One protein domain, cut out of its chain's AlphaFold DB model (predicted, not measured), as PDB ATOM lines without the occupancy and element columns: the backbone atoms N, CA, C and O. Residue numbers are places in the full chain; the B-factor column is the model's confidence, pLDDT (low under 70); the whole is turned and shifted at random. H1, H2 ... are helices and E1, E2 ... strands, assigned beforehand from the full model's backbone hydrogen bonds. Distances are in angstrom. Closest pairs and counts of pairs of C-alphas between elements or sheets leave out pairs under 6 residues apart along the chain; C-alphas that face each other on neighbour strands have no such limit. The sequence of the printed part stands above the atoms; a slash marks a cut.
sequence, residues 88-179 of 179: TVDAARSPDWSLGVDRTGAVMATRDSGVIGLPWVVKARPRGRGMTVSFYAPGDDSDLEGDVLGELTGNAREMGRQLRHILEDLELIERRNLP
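Overview. This is residues 88 to 179 of the 179 residues of an uncharacterized protein of Acidimicrobiaceae bacterium (UniProt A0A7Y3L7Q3). A strongly twisted sheet of five strands is covered on one face by the long helix H2, which runs along the strands over E3 and E4, while the short helix H1 sits over E1 on the same face and packs on residues 156 to 164 of H2. These make two layers, helices on one face of a sheet, and the far end of H2 with the tail after it, residues 172 to 179, sticks out free. The printed part has 92 residues, with the named elements in the order H1, E1, E2, E3, E4, E5, H2, and its class is mixed, helices and strands. The sheet's order is E1 - E2 - E3 - E4 - E5, all antiparallel, which is a meander, each strand the antiparallel neighbour of the one before. The whole is compact, with a radius of gyration of the C-alphas of 12.6 A, and elongated, spanning 39 by 25 by 19 A.

Along the chain. H1, residues 88 to 92, begins at C-alpha 88 (28.930, 27.750, 15.195) and is 6.0 A long. E1 is residues 98 to 101, 10.6 A, and E2 is residues 107 to 111, 13.6 A. E3, residues 120 to 127, measures 22.0 A and begins at C-alpha 120 (23.369, 20.713, 32.707). E4 is residues 130 to 136, 19.8 A, and E5 is residues 147 to 152, 14.8 A. H2, residues 156 to 176, measures 30.9 A and ends at C-alpha 176 (7.983, 24.816, 33.624).

Arrangement. E1 and E5 are the edge strands. The hairpin of E1 and E2 has N 98 and O 110 within hydrogen-bond range at 2.8 A. In the hairpin of E2 and E3, N 109 and O 122 are 2.8 A apart. In the hairpin of E3 and E4, N 123 and O 134 are 2.8 A apart. In the hairpin of E4 and E5, N 131 and O 152 are 2.9 A apart. H2 is on the sheet at a height of 8.5 A, and on the local plane its line stands at 18 degrees to that of E4. The closest C-alphas of H2 and E5 are those of Met 159 and Leu 152, 5.2 A apart. H1 is on the same face, at a height of 9.0 A over the sheet. H1 and H2 touch, H2 with residues 156 to 164 alone; their closest C-alphas, Thr 88 and Gly 160, are 4.2 A apart. E1 and E5 are apart. In H1 and H2 every O i to N i+4 pair is within hydrogen-bond range.

Size, cuts and confidence. The two farthest C-alphas, Gly 128 and Pro 179, are 40.7 A apart. The printed part has no cut and no long link. Its mean pLDDT is 80.9, with residues 142 to 143 and 172 to 179 under 70.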
ATOM      1  N   THR A  88      30.104  28.419  14.619       86.12
ATOM      2  CA  THR A  88      28.930  27.750  15.195       86.12
ATOM      3  C   THR A  88      28.722  28.176  16.643       86.12
ATOM      4  O   THR A  88      27.616  28.585  16.979       86.12
ATOM      5  N   VAL A  89      29.777  28.180  17.465       87.56
ATOM      6  CA  VAL A  89      29.732  28.649  18.861       87.56
ATOM      7  C   VAL A  89      29.300  30.109  18.947       87.56
ATOM      8  O   VAL A  89      28.398  30.431  19.714       87.56
ATOM      9  N   ASP A  90      29.885  30.988  18.133       86.50
ATOM     10  CA  ASP A  90      29.553  32.413  18.158       86.50
ATOM     11  C   ASP A  90      28.104  32.681  17.734       86.50
ATOM     12  O   ASP A  90      27.452  33.553  18.304       86.50
ATOM     13  N   ALA A  91      27.572  31.904  16.786       87.81
ATOM     14  CA  ALA A  91      26.161  31.970  16.411       87.81
ATOM     15  C   ALA A  91      25.223  31.324  17.450       87.81
ATOM     16  O   ALA A  91      24.062  31.725  17.537       87.81
ATOM     17  N   ALA A  92      25.722  30.366  18.236       86.81
ATOM     18  CA  ALA A  92      24.967  29.654  19.263       86.81
ATOM     19  C   ALA A  92      24.924  30.364  20.627       86.81
ATOM     20  O   ALA A  92      24.230  29.893  21.524       86.81
ATOM     21  N   ARG A  93      25.662  31.474  20.802       84.25
ATOM     22  CA  ARG A  93      25.753  32.202  22.079       84.25
ATOM     23  C   ARG A  93      24.374  32.526  22.656       84.25
ATOM     24  O   ARG A  93      23.579  33.222  22.021       84.25
ATOM     25  N   SER A  94      24.154  32.069  23.886       79.94
ATOM     26  CA  SER A  94      22.969  32.327  24.705       79.94
ATOM     27  C   SER A  94      23.412  32.845  26.085       79.94
ATOM     28  O   SER A  94      24.472  32.430  26.557       79.94
ATOM     29  N   PRO A  95      22.684  33.789  26.715       77.50
ATOM     30  CA  PRO A  95      23.079  34.376  28.000       77.50
ATOM     31  C   PRO A  95      23.130  33.363  29.152       77.50
ATOM     32  O   PRO A  95      23.964  33.508  30.041       77.50
ATOM     33  N   ASP A  96      22.283  32.335  29.117       79.75
ATOM     34  CA  ASP A  96      22.143  31.354  30.199       79.75
ATOM     35  C   ASP A  96      23.026  30.108  30.017       79.75
ATOM     36  O   ASP A  96      23.144  29.282  30.923       79.75
ATOM     37  N   TRP A  97      23.672  29.974  28.855       85.44
ATOM     38  CA  TRP A  97      24.491  28.819  28.498       85.44
ATOM     39  C   TRP A  97      25.932  29.227  28.198       85.44
ATOM     40  O   TRP A  97      26.214  30.015  27.295       85.44
ATOM     41  N   SER A  98      26.873  28.618  28.914       84.69
ATOM     42  CA  SER A  98      28.301  28.745  28.646       84.69
ATOM     43  C   SER A  98      28.721  27.742  27.574       84.69
ATOM     44  O   SER A  98      28.640  26.531  27.782       84.69
ATOM     45  N   LEU A  99      29.158  28.241  26.418       89.00
ATOM     46  CA  LEU A  99      29.542  27.431  25.262       89.00
ATOM     47  C   LEU A  99      31.061  27.338  25.116       89.00
ATOM     48  O   LEU A  99      31.780  28.326  25.263       89.00
ATOM     49  N   GLY A 100      31.543  26.158  24.736       86.06
ATOM     50  CA  GLY A 100      32.944  25.888  24.443       86.06
ATOM     51  C   GLY A 100      33.111  24.811  23.377       86.06
ATOM     52  O   GLY A 100      32.168  24.113  23.013       86.06
ATOM     53  N   VAL A 101      34.331  24.680  22.863       86.31
ATOM     54  CA  VAL A 101      34.707  23.596  21.948       86.31
ATOM     55  C   VAL A 101      35.575  22.611  22.714       86.31
ATOM     56  O   VAL A 101      36.581  23.000  23.309       86.31
ATOM     57  N   ASP A 102      35.191  21.342  22.693       82.44
ATOM     58  CA  ASP A 102      35.952  20.263  23.306       82.44
ATOM     59  C   ASP A 102      37.143  19.839  22.425       82.44
ATOM     60  O   ASP A 102      37.167  20.040  21.206       82.44
ATOM     61  N   ARG A 103      38.132  19.177  23.037       75.69
ATOM     62  CA  ARG A 103      39.308  18.605  22.356       75.69
ATOM     63  C   ARG A 103      38.951  17.583  21.271       75.69
ATOM     64  O   ARG A 103      39.754  17.346  20.374       75.69
ATOM     65  N   THR A 104      37.758  16.997  21.346       78.62
ATOM     66  CA  THR A 104      37.220  16.056  20.351       78.62
ATOM     67  C   THR A 104      36.599  16.743  19.129       78.62
ATOM     68  O   THR A 104      36.194  16.064  18.188       78.62
ATOM     69  N   GLY A 105      36.526  18.080  19.115       79.12
ATOM     70  CA  GLY A 105      35.850  18.837  18.059       79.12
ATOM     71  C   GLY A 105      34.327  18.867  18.205       79.12
ATOM     72  O   GLY A 105      33.633  19.195  17.245       79.12
ATOM     73  N   ALA A 106      33.804  18.524  19.385       85.94
ATOM     74  CA  ALA A 106      32.404  18.717  19.744       85.94
ATOM     75  C   ALA A 106      32.174  20.124  20.317       85.94
ATOM     76  O   ALA A 106      33.046  20.679  20.988       85.94
ATOM     77  N   VAL A 107      30.990  20.692  20.088       88.12
ATOM     78  CA  VAL A 107      30.548  21.902  20.797       88.12
ATOM     79  C   VAL A 107      29.880  21.470  22.095       88.12
ATOM     80  O   VAL A 107      29.016  20.599  22.081       88.12
ATOM     81  N   MET A 108      30.277  22.061  23.213       89.69
ATOM     82  CA  MET A 108      29.723  21.780  24.530       89.69
ATOM     83  C   MET A 108      29.063  23.044  25.074       89.69
ATOM     84  O   MET A 108      29.716  24.079  25.173       89.69
ATOM     85  N   ALA A 109      27.784  22.961  25.423       88.19
ATOM     86  CA  ALA A 109      27.079  23.981  26.180       88.19
ATOM     87  C   ALA A 109      26.886  23.476  27.610       88.19
ATOM     88  O   ALA A 109      26.499  22.330  27.825       88.19
ATOM     89  N   THR A 110      27.181  24.325  28.581       84.88
ATOM     90  CA  THR A 110      27.063  24.021  30.005       84.88
ATOM     91  C   THR A 110      26.246  25.103  30.682       84.88
ATOM     92  O   THR A 110      26.416  26.287  30.384       84.88
ATOM     93  N   ARG A 111      25.358  24.700  31.582       84.81
ATOM     94  CA  ARG A 111      24.539  25.616  32.370       84.81
ATOM     95  C   ARG A 111      24.529  25.174  33.822       84.81
ATOM     96  O   ARG A 111      24.540  23.980  34.120       84.81
ATOM     97  N   ASP A 112      24.540  26.149  34.720       81.62
ATOM     98  CA  ASP A 112      24.469  25.879  36.148       81.62
ATOM     99  C   ASP A 112      23.071  25.364  36.516       81.62
ATOM    100  O   ASP A 112      22.061  25.963  36.147       81.62
ATOM    101  N   SER A 113      23.018  24.236  37.222       75.69
ATOM    102  CA  SER A 113      21.776  23.673  37.761       75.69
ATOM    103  C   SER A 113      21.427  24.245  39.139       75.69
ATOM    104  O   SER A 113      20.347  23.974  39.660       75.69
ATOM    105  N   GLY A 114      22.348  25.000  39.752       73.75
ATOM    106  CA  GLY A 114      22.273  25.414  41.150       73.75
ATOM    107  C   GLY A 114      22.763  24.342  42.131       73.75
ATOM    108  O   GLY A 114      22.843  24.609  43.331       73.75
ATOM    109  N   VAL A 115      23.129  23.147  41.644       71.62
ATOM    110  CA  VAL A 115      23.730  22.072  42.443       71.62
ATOM    111  C   VAL A 115      25.219  21.962  42.118       71.62
ATOM    112  O   VAL A 115      25.618  21.703  40.983       71.62
ATOM    113  N   ILE A 116      26.058  22.139  43.143       73.12
ATOM    114  CA  ILE A 116      27.519  22.126  43.000       73.12
ATOM    115  C   ILE A 116      27.975  20.793  42.397       73.12
ATOM    116  O   ILE A 116      27.751  19.730  42.971       73.12
ATOM    117  N   GLY A 117      28.663  20.872  41.257       73.81
ATOM    118  CA  GLY A 117      29.255  19.716  40.582       73.81
ATOM    119  C   GLY A 117      28.322  18.970  39.628       73.81
ATOM    120  O   GLY A 117      28.783  18.020  39.003       73.81
ATOM    121  N   LEU A 118      27.065  19.400  39.470       79.81
ATOM    122  CA  LEU A 118      26.094  18.750  38.582       79.81
ATOM    123  C   LEU A 118      25.508  19.740  37.554       79.81
ATOM    124  O   LEU A 118      24.321  20.055  37.624       79.81
ATOM    125  N   PRO A 119      26.309  20.284  36.621       82.38
ATOM    126  CA  PRO A 119      25.793  21.185  35.596       82.38
ATOM    127  C   PRO A 119      24.924  20.437  34.577       82.38
ATOM    128  O   PRO A 119      25.120  19.249  34.324       82.38
ATOM    129  N   TRP A 120      24.020  21.168  33.932       84.00
ATOM    130  CA  TRP A 120      23.369  20.713  32.707       84.00
ATOM    131  C   TRP A 120      24.372  20.773  31.563       84.00
ATOM    132  O   TRP A 120      25.066  21.785  31.400       84.00
ATOM    133  N   VAL A 121      24.454  19.710  30.762       86.19
ATOM    134  CA  VAL A 121      25.418  19.633  29.661       86.19
ATOM    135  C   VAL A 121      24.712  19.261  28.365       86.19
ATOM    136  O   VAL A 121      23.960  18.298  28.290       86.19
ATOM    137  N   VAL A 122      25.010  20.004  27.303       87.88
ATOM    138  CA  VAL A 122      24.598  19.701  25.933       87.88
ATOM    139  C   VAL A 122      25.852  19.534  25.091       87.88
ATOM    140  O   VAL A 122      26.710  20.414  25.071       87.88
ATOM    141  N   LYS A 123      25.986  18.409  24.388       89.69
ATOM    142  CA  LYS A 123      27.123  18.137  23.497       89.69
ATOM    143  C   LYS A 123      26.635  17.979  22.064       89.69
ATOM    144  O   LYS A 123      25.890  17.054  21.767       89.69
ATOM    145  N   ALA A 124      27.104  18.835  21.163       89.94
ATOM    146  CA  ALA A 124      26.944  18.670  19.725       89.94
ATOM    147  C   ALA A 124      28.200  18.005  19.144       89.94
ATOM    148  O   ALA A 124      29.250  18.639  19.007       89.94
ATOM    149  N   ARG A 125      28.110  16.708  18.832       88.12
ATOM    150  CA  ARG A 125      29.212  15.918  18.258       88.12
ATOM    151  C   ARG A 125      29.116  15.914  16.727       88.12
ATOM    152  O   ARG A 125      28.025  15.711  16.200       88.12
ATOM    153  N   PRO A 126      30.222  16.100  15.986       82.56
ATOM    154  CA  PRO A 126      30.191  16.039  14.529       82.56
ATOM    155  C   PRO A 126      29.813  14.633  14.044       82.56
ATOM    156  O   PRO A 126      30.434  13.643  14.432       82.56
ATOM    157  N   ARG A 127      28.810  14.548  13.164       84.19
ATOM    158  CA  ARG A 127      28.334  13.303  12.550       84.19
ATOM    159  C   ARG A 127      28.165  13.512  11.045       84.19
ATOM    160  O   ARG A 127      27.231  14.161  10.577       84.19
ATOM    161  N   GLY A 128      29.091  12.964  10.259       82.81
ATOM    162  CA  GLY A 128      29.065  13.068   8.797       82.81
ATOM    163  C   GLY A 128      29.166  14.517   8.301       82.81
ATOM    164  O   GLY A 128      30.221  15.134   8.409       82.81
ATOM    165  N   ARG A 129      28.079  15.043   7.717       78.00
ATOM    166  CA  ARG A 129      27.990  16.432   7.214       78.00
ATOM    167  C   ARG A 129      27.339  17.414   8.201       78.00
ATOM    168  O   ARG A 129      27.196  18.583   7.856       78.00
ATOM    169  N   GLY A 130      26.929  16.949   9.379       86.69
ATOM    170  CA  GLY A 130      26.244  17.748  10.394       86.69
ATOM    171  C   GLY A 130      26.790  17.491  11.797       86.69
ATOM    172  O   GLY A 130      27.907  16.989  11.962       86.69
ATOM    173  N   MET A 131      25.996  17.825  12.809       87.75
ATOM    174  CA  MET A 131      26.299  17.536  14.214       87.75
ATOM    175  C   MET A 131      25.087  16.919  14.897       87.75
ATOM    176  O   MET A 131      23.979  17.388  14.703       87.75
ATOM    177  N   THR A 132      25.282  15.908  15.729       90.44
ATOM    178  CA  THR A 132      24.223  15.355  16.580       90.44
ATOM    179  C   THR A 132      24.297  16.021  17.945       90.44
ATOM    180  O   THR A 132      25.375  16.064  18.541       90.44
ATOM    181  N   VAL A 133      23.174  16.549  18.424       90.00
ATOM    182  CA  VAL A 133      23.053  17.212  19.725       90.00
ATOM    183  C   VAL A 133      22.513  16.217  20.737       90.00
ATOM    184  O   VAL A 133      21.418  15.687  20.564       90.00
ATOM    185  N   SER A 134      23.276  16.002  21.800       88.56
ATOM    186  CA  SER A 134      22.897  15.168  22.935       88.56
ATOM    187  C   SER A 134      22.793  16.004  24.203       88.56
ATOM    188  O   SER A 134      23.620  16.892  24.433       88.56
ATOM    189  N   PHE A 135      21.812  15.687  25.033       87.00
ATOM    190  CA  PHE A 135      21.545  16.295  26.325       87.00
ATOM    191  C   PHE A 135      21.917  15.349  27.460       87.00
ATOM    192  O   PHE A 135      21.732  14.136  27.359       87.00
ATOM    193  N   TYR A 136      22.444  15.931  28.530       84.06
ATOM    194  CA  TYR A 136      22.854  15.239  29.740       84.06
ATOM    195  C   TYR A 136      22.333  16.038  30.931       84.06
ATOM    196  O   TYR A 136      22.660  17.224  31.096       84.06
ATOM    197  N   ALA A 137      21.506  15.385  31.740       81.38
ATOM    198  CA  ALA A 137      20.973  15.960  32.957       81.38
ATOM    199  C   ALA A 137      22.049  16.014  34.067       81.38
ATOM    200  O   ALA A 137      23.077  15.337  33.989       81.38
ATOM    201  N   PRO A 138      21.835  16.812  35.128       78.56
ATOM    202  CA  PRO A 138      22.666  16.853  36.317       78.56
ATOM    203  C   PRO A 138      22.848  15.450  36.895       78.56
ATOM    204  O   PRO A 138      21.903  14.854  37.405       78.56
ATOM    205  N   GLY A 139      24.074  14.933  36.840       73.81
ATOM    206  CA  GLY A 139      24.411  13.593  37.334       73.81
ATOM    207  C   GLY A 139      24.491  12.515  36.258       73.81
ATOM    208  O   GLY A 139      24.944  11.415  36.571       73.81
ATOM    209  N   ASP A 140      24.138  12.829  35.010       76.94
ATOM    210  CA  ASP A 140      24.390  11.934  33.886       76.94
ATOM    211  C   ASP A 140      25.880  11.885  33.545       76.94
ATOM    212  O   ASP A 140      26.610  12.884  33.598       76.94
ATOM    213  N   ASP A 141      26.333  10.698  33.144       75.50
ATOM    214  CA  ASP A 141      27.689  10.510  32.654       75.50
ATOM    215  C   ASP A 141      27.823  11.124  31.256       75.50
ATOM    216  O   ASP A 141      27.371  10.580  30.246       75.50
ATOM    217  N   SER A 142      28.472  12.287  31.203       69.19
ATOM    218  CA  SER A 142      28.676  13.029  29.962       69.19
ATOM    219  C   SER A 142      29.593  12.312  28.956       69.19
ATOM    220  O   SER A 142      29.659  12.725  27.788       69.19
ATOM    221  N   ASP A 143      30.334  11.286  29.389       69.94
ATOM    222  CA  ASP A 143      31.189  10.482  28.515       69.94
ATOM    223  C   ASP A 143      30.409   9.367  27.798       69.94
ATOM    224  O   ASP A 143      30.868   8.871  26.763       69.94
ATOM    225  N   LEU A 144      29.196   9.041  28.260       72.69
ATOM    226  CA  LEU A 144      28.280   8.121  27.582       72.69
ATOM    227  C   LEU A 144      27.486   8.819  26.459       72.69
ATOM    228  O   LEU A 144      27.672  10.002  26.163       72.69
ATOM    229  N   GLU A 145      26.666   8.058  25.732       70.56
ATOM    230  CA  GLU A 145      25.730   8.600  24.741       70.56
ATOM    231  C   GLU A 145      24.474   9.083  25.476       70.56
ATOM    232  O   GLU A 145      23.703   8.276  25.987       70.56
ATOM    233  N   GLY A 146      24.335  10.405  25.600       73.88
ATOM    234  CA  GLY A 146      23.179  11.049  26.228       73.88
ATOM    235  C   GLY A 146      21.953  11.075  25.323       73.88
ATOM    236  O   GLY A 146      21.988  10.595  24.187       73.88
ATOM    237  N   ASP A 147      20.878  11.691  25.810       80.12
ATOM    238  CA  ASP A 147      19.611  11.741  25.082       80.12
ATOM    239  C   ASP A 147      19.737  12.619  23.831       80.12
ATOM    240  O   ASP A 147      20.162  13.775  23.900       80.12
ATOM    241  N   VAL A 148      19.425  12.063  22.662       84.88
ATOM    242  CA  VAL A 148      19.620  12.752  21.384       84.88
ATOM    243  C   VAL A 148      18.446  13.691  21.141       84.88
ATOM    244  O   VAL A 148      17.354  13.266  20.780       84.88
ATOM    245  N   LEU A 149      18.702  14.992  21.274       83.38
ATOM    246  CA  LEU A 149      17.705  16.035  21.032       83.38
ATOM    247  C   LEU A 149      17.470  16.292  19.544       83.38
ATOM    248  O   LEU A 149      16.389  16.723  19.149       83.38
ATOM    249  N   GLY A 150      18.486  16.059  18.709       86.06
ATOM    250  CA  GLY A 150      18.356  16.242  17.269       86.06
ATOM    251  C   GLY A 150      19.677  16.315  16.519       86.06
ATOM    252  O   GLY A 150      20.756  16.049  17.054       86.06
ATOM    253  N   GLU A 151      19.584  16.698  15.250       89.38
ATOM    254  CA  GLU A 151      20.723  16.849  14.348       89.38
ATOM    255  C   GLU A 151      20.756  18.262  13.752       89.38
ATOM    256  O   GLU A 151      19.763  18.762  13.228       89.38
ATOM    257  N   LEU A 152      21.922  18.900  13.816       88.62
ATOM    258  CA  LEU A 152      22.235  20.172  13.184       88.62
ATOM    259  C   LEU A 152      22.760  19.916  11.780       88.62
ATOM    260  O   LEU A 152      23.697  19.132  11.583       88.62
ATOM    261  N   THR A 153      22.214  20.630  10.804       88.25
ATOM    262  CA  THR A 153      22.648  20.509   9.409       88.25
ATOM    263  C   THR A 153      22.833  21.873   8.757       88.25
ATOM    264  O   THR A 153      22.201  22.863   9.124       88.25
ATOM    265  N   GLY A 154      23.725  21.924   7.764       87.38
ATOM    266  CA  GLY A 154      23.978  23.115   6.959       87.38
ATOM    267  C   GLY A 154      25.276  23.836   7.316       87.38
ATOM    268  O   GLY A 154      26.279  23.234   7.693       87.38
ATOM    269  N   ASN A 155      25.278  25.152   7.121       87.81
ATOM    270  CA  ASN A 155      26.470  25.987   7.256       87.81
ATOM    271  C   ASN A 155      26.773  26.240   8.741       87.81
ATOM    272  O   ASN A 155      25.851  26.297   9.545       87.81
ATOM    273  N   ALA A 156      28.027  26.526   9.108       85.06
ATOM    274  CA  ALA A 156      28.424  26.769  10.504       85.06
ATOM    275  C   ALA A 156      27.515  27.749  11.276       85.06
ATOM    276  O   ALA A 156      27.115  27.469  12.404       85.06
ATOM    277  N   ARG A 157      27.141  28.874  10.652       87.62
ATOM    278  CA  ARG A 157      26.220  29.860  11.245       87.62
ATOM    279  C   ARG A 157      24.798  29.330  11.409       87.62
ATOM    280  O   ARG A 157      24.142  29.674  12.382       87.62
ATOM    281  N   GLU A 158      24.331  28.528  10.459       88.38
ATOM    282  CA  GLU A 158      22.987  27.952  10.488       88.38
ATOM    283  C   GLU A 158      22.893  26.867  11.561       88.38
ATOM    284  O   GLU A 158      21.992  26.903  12.390       88.38
ATOM    285  N   MET A 159      23.909  26.000  11.642       89.06
ATOM    286  CA  MET A 159      24.053  25.043  12.741       89.06
ATOM    287  C   MET A 159      24.080  25.750  14.101       89.06
ATOM    288  O   MET A 159      23.447  25.285  15.039       89.06
ATOM    289  N   GLY A 160      24.760  26.897  14.210       88.94
ATOM    290  CA  GLY A 160      24.779  27.673  15.451       88.94
ATOM    291  C   GLY A 160      23.415  28.259  15.822       88.94
ATOM    292  O   GLY A 160      23.033  28.218  16.987       88.94
ATOM    293  N   ARG A 161      22.637  28.737  14.842       90.12
ATOM    294  CA  ARG A 161      21.257  29.210  15.069       90.12
ATOM    295  C   ARG A 161      20.321  28.083  15.494       90.12
ATOM    296  O   ARG A 161      19.542  28.273  16.419       90.12
ATOM    297  N   GLN A 162      20.419  26.923  14.846       91.38
ATOM    298  CA  GLN A 162      19.656  25.733  15.224       91.38
ATOM    299  C   GLN A 162      20.019  25.285  16.646       91.38
ATOM    300  O   GLN A 162      19.128  25.044  17.454       91.38
ATOM    301  N   LEU A 163      21.314  25.257  16.983       88.69
ATOM    302  CA  LEU A 163      21.772  24.942  18.336       88.69
ATOM    303  C   LEU A 163      21.211  25.932  19.359       88.69
ATOM    304  O   LEU A 163      20.709  25.514  20.395       88.69
ATOM    305  N   ARG A 164      21.240  27.233  19.054       89.62
ATOM    306  CA  ARG A 164      20.650  28.260  19.916       89.62
ATOM    307  C   ARG A 164      19.161  28.025  20.158       89.62
ATOM    308  O   ARG A 164      18.740  28.097  21.302       89.62
ATOM    309  N   HIS A 165      18.397  27.716  19.113       89.62
ATOM    310  CA  HIS A 165      16.966  27.432  19.237       89.62
ATOM    311  C   HIS A 165      16.709  26.233  20.158       89.62
ATOM    312  O   HIS A 165      15.864  26.308  21.038       89.62
ATOM    313  N   ILE A 166      17.492  25.155  20.017       88.25
ATOM    314  CA  ILE A 166      17.396  23.984  20.903       88.25
ATOM    315  C   ILE A 166      17.707  24.372  22.358       88.25
ATOM    316  O   ILE A 166      17.005  23.947  23.271       88.25
ATOM    317  N   LEU A 167      18.738  25.190  22.590       86.81
ATOM    318  CA  LEU A 167      19.102  25.648  23.938       86.81
ATOM    319  C   LEU A 167      18.030  26.557  24.565       86.81
ATOM    320  O   LEU A 167      17.780  26.455  25.765       86.81
ATOM    321  N   GLU A 168      17.401  27.423  23.767       85.81
ATOM    322  CA  GLU A 168      16.278  28.278  24.185       85.81
ATOM    323  C   GLU A 168      15.011  27.441  24.471       85.81
ATOM    324  O   GLU A 168      14.308  27.695  25.450       85.81
ATOM    325  N   ASP A 169      14.746  26.387  23.692       84.19
ATOM    326  CA  ASP A 169      13.622  25.468  23.929       84.19
ATOM    327  C   ASP A 169      13.792  24.669  25.231       84.19
ATOM    328  O   ASP A 169      12.841  24.513  26.004       84.19
ATOM    329  N   LEU A 170      15.011  24.194  25.515       78.38
ATOM    330  CA  LEU A 170      15.324  23.503  26.771       78.38
ATOM    331  C   LEU A 170      15.118  24.408  27.991       78.38
ATOM    332  O   LEU A 170      14.605  23.960  29.018       78.38
ATOM    333  N   GLU A 171      15.466  25.692  27.873       71.38
ATOM    334  CA  GLU A 171      15.254  26.685  28.929       71.38
ATOM    335  C   GLU A 171      13.762  26.833  29.281       71.38
ATOM    336  O   GLU A 171      13.394  26.947  30.457       71.38
ATOM    337  N   LEU A 172      12.883  26.784  28.274       62.50
ATOM    338  CA  LEU A 172      11.430  26.859  28.460       62.50
ATOM    339  C   LEU A 172      10.856  25.611  29.141       62.50
ATOM    340  O   LEU A 172       9.924  25.726  29.944       62.50
ATOM    341  N   ILE A 173      11.397  24.431  28.832       60.78
ATOM    342  CA  ILE A 173      10.968  23.161  29.432       60.78
ATOM    343  C   ILE A 173      11.369  23.112  30.911       60.78
ATOM    344  O   ILE A 173      10.550  22.763  31.761       60.78
ATOM    345  N   GLU A 174      12.587  23.533  31.243       60.06
ATOM    346  CA  GLU A 174      13.053  23.574  32.632       60.06
ATOM    347  C   GLU A 174      12.287  24.570  33.498       60.06
ATOM    348  O   GLU A 174      11.885  24.233  34.612       60.06
ATOM    349  N   ARG A 175      12.037  25.788  32.996       56.50
ATOM    350  CA  ARG A 175      11.286  26.802  33.755       56.50
ATOM    351  C   ARG A 175       9.865  26.355  34.099       56.50
ATOM    352  O   ARG A 175       9.300  26.858  35.062       56.50
ATOM    353  N   ARG A 176       9.294  25.418  33.335       51.53
ATOM    354  CA  ARG A 176       7.983  24.816  33.624       51.53
ATOM    355  C   ARG A 176       8.022  23.692  34.660       51.53
ATOM    356  O   ARG A 176       6.967  23.370  35.192       51.53
ATOM    357  N   ASN A 177       9.189  23.111  34.936       49.59
ATOM    358  CA  ASN A 177       9.360  22.016  35.898       49.59
ATOM    359  C   ASN A 177       9.883  22.483  37.269       49.59
ATOM    360  O   ASN A 177      10.116  21.654  38.149       49.59
ATOM    361  N   LEU A 178      10.051  23.794  37.471       45.38
ATOM    362  CA  LEU A 178      10.242  24.381  38.797       45.38
ATOM    363  C   LEU A 178       8.862  24.527  39.478       45.38
ATOM    364  O   LEU A 178       7.977  25.133  38.870       45.38
ATOM    365  N   PRO A 179       8.652  23.944  40.675       45.88
ATOM    366  CA  PRO A 179       7.389  24.025  41.413       45.88
ATOM    367  C   PRO A 179       7.042  25.443  41.884       45.88
ATOM    368  O   PRO A 179       7.975  26.245  42.127       45.88
TER     369      PRO A 179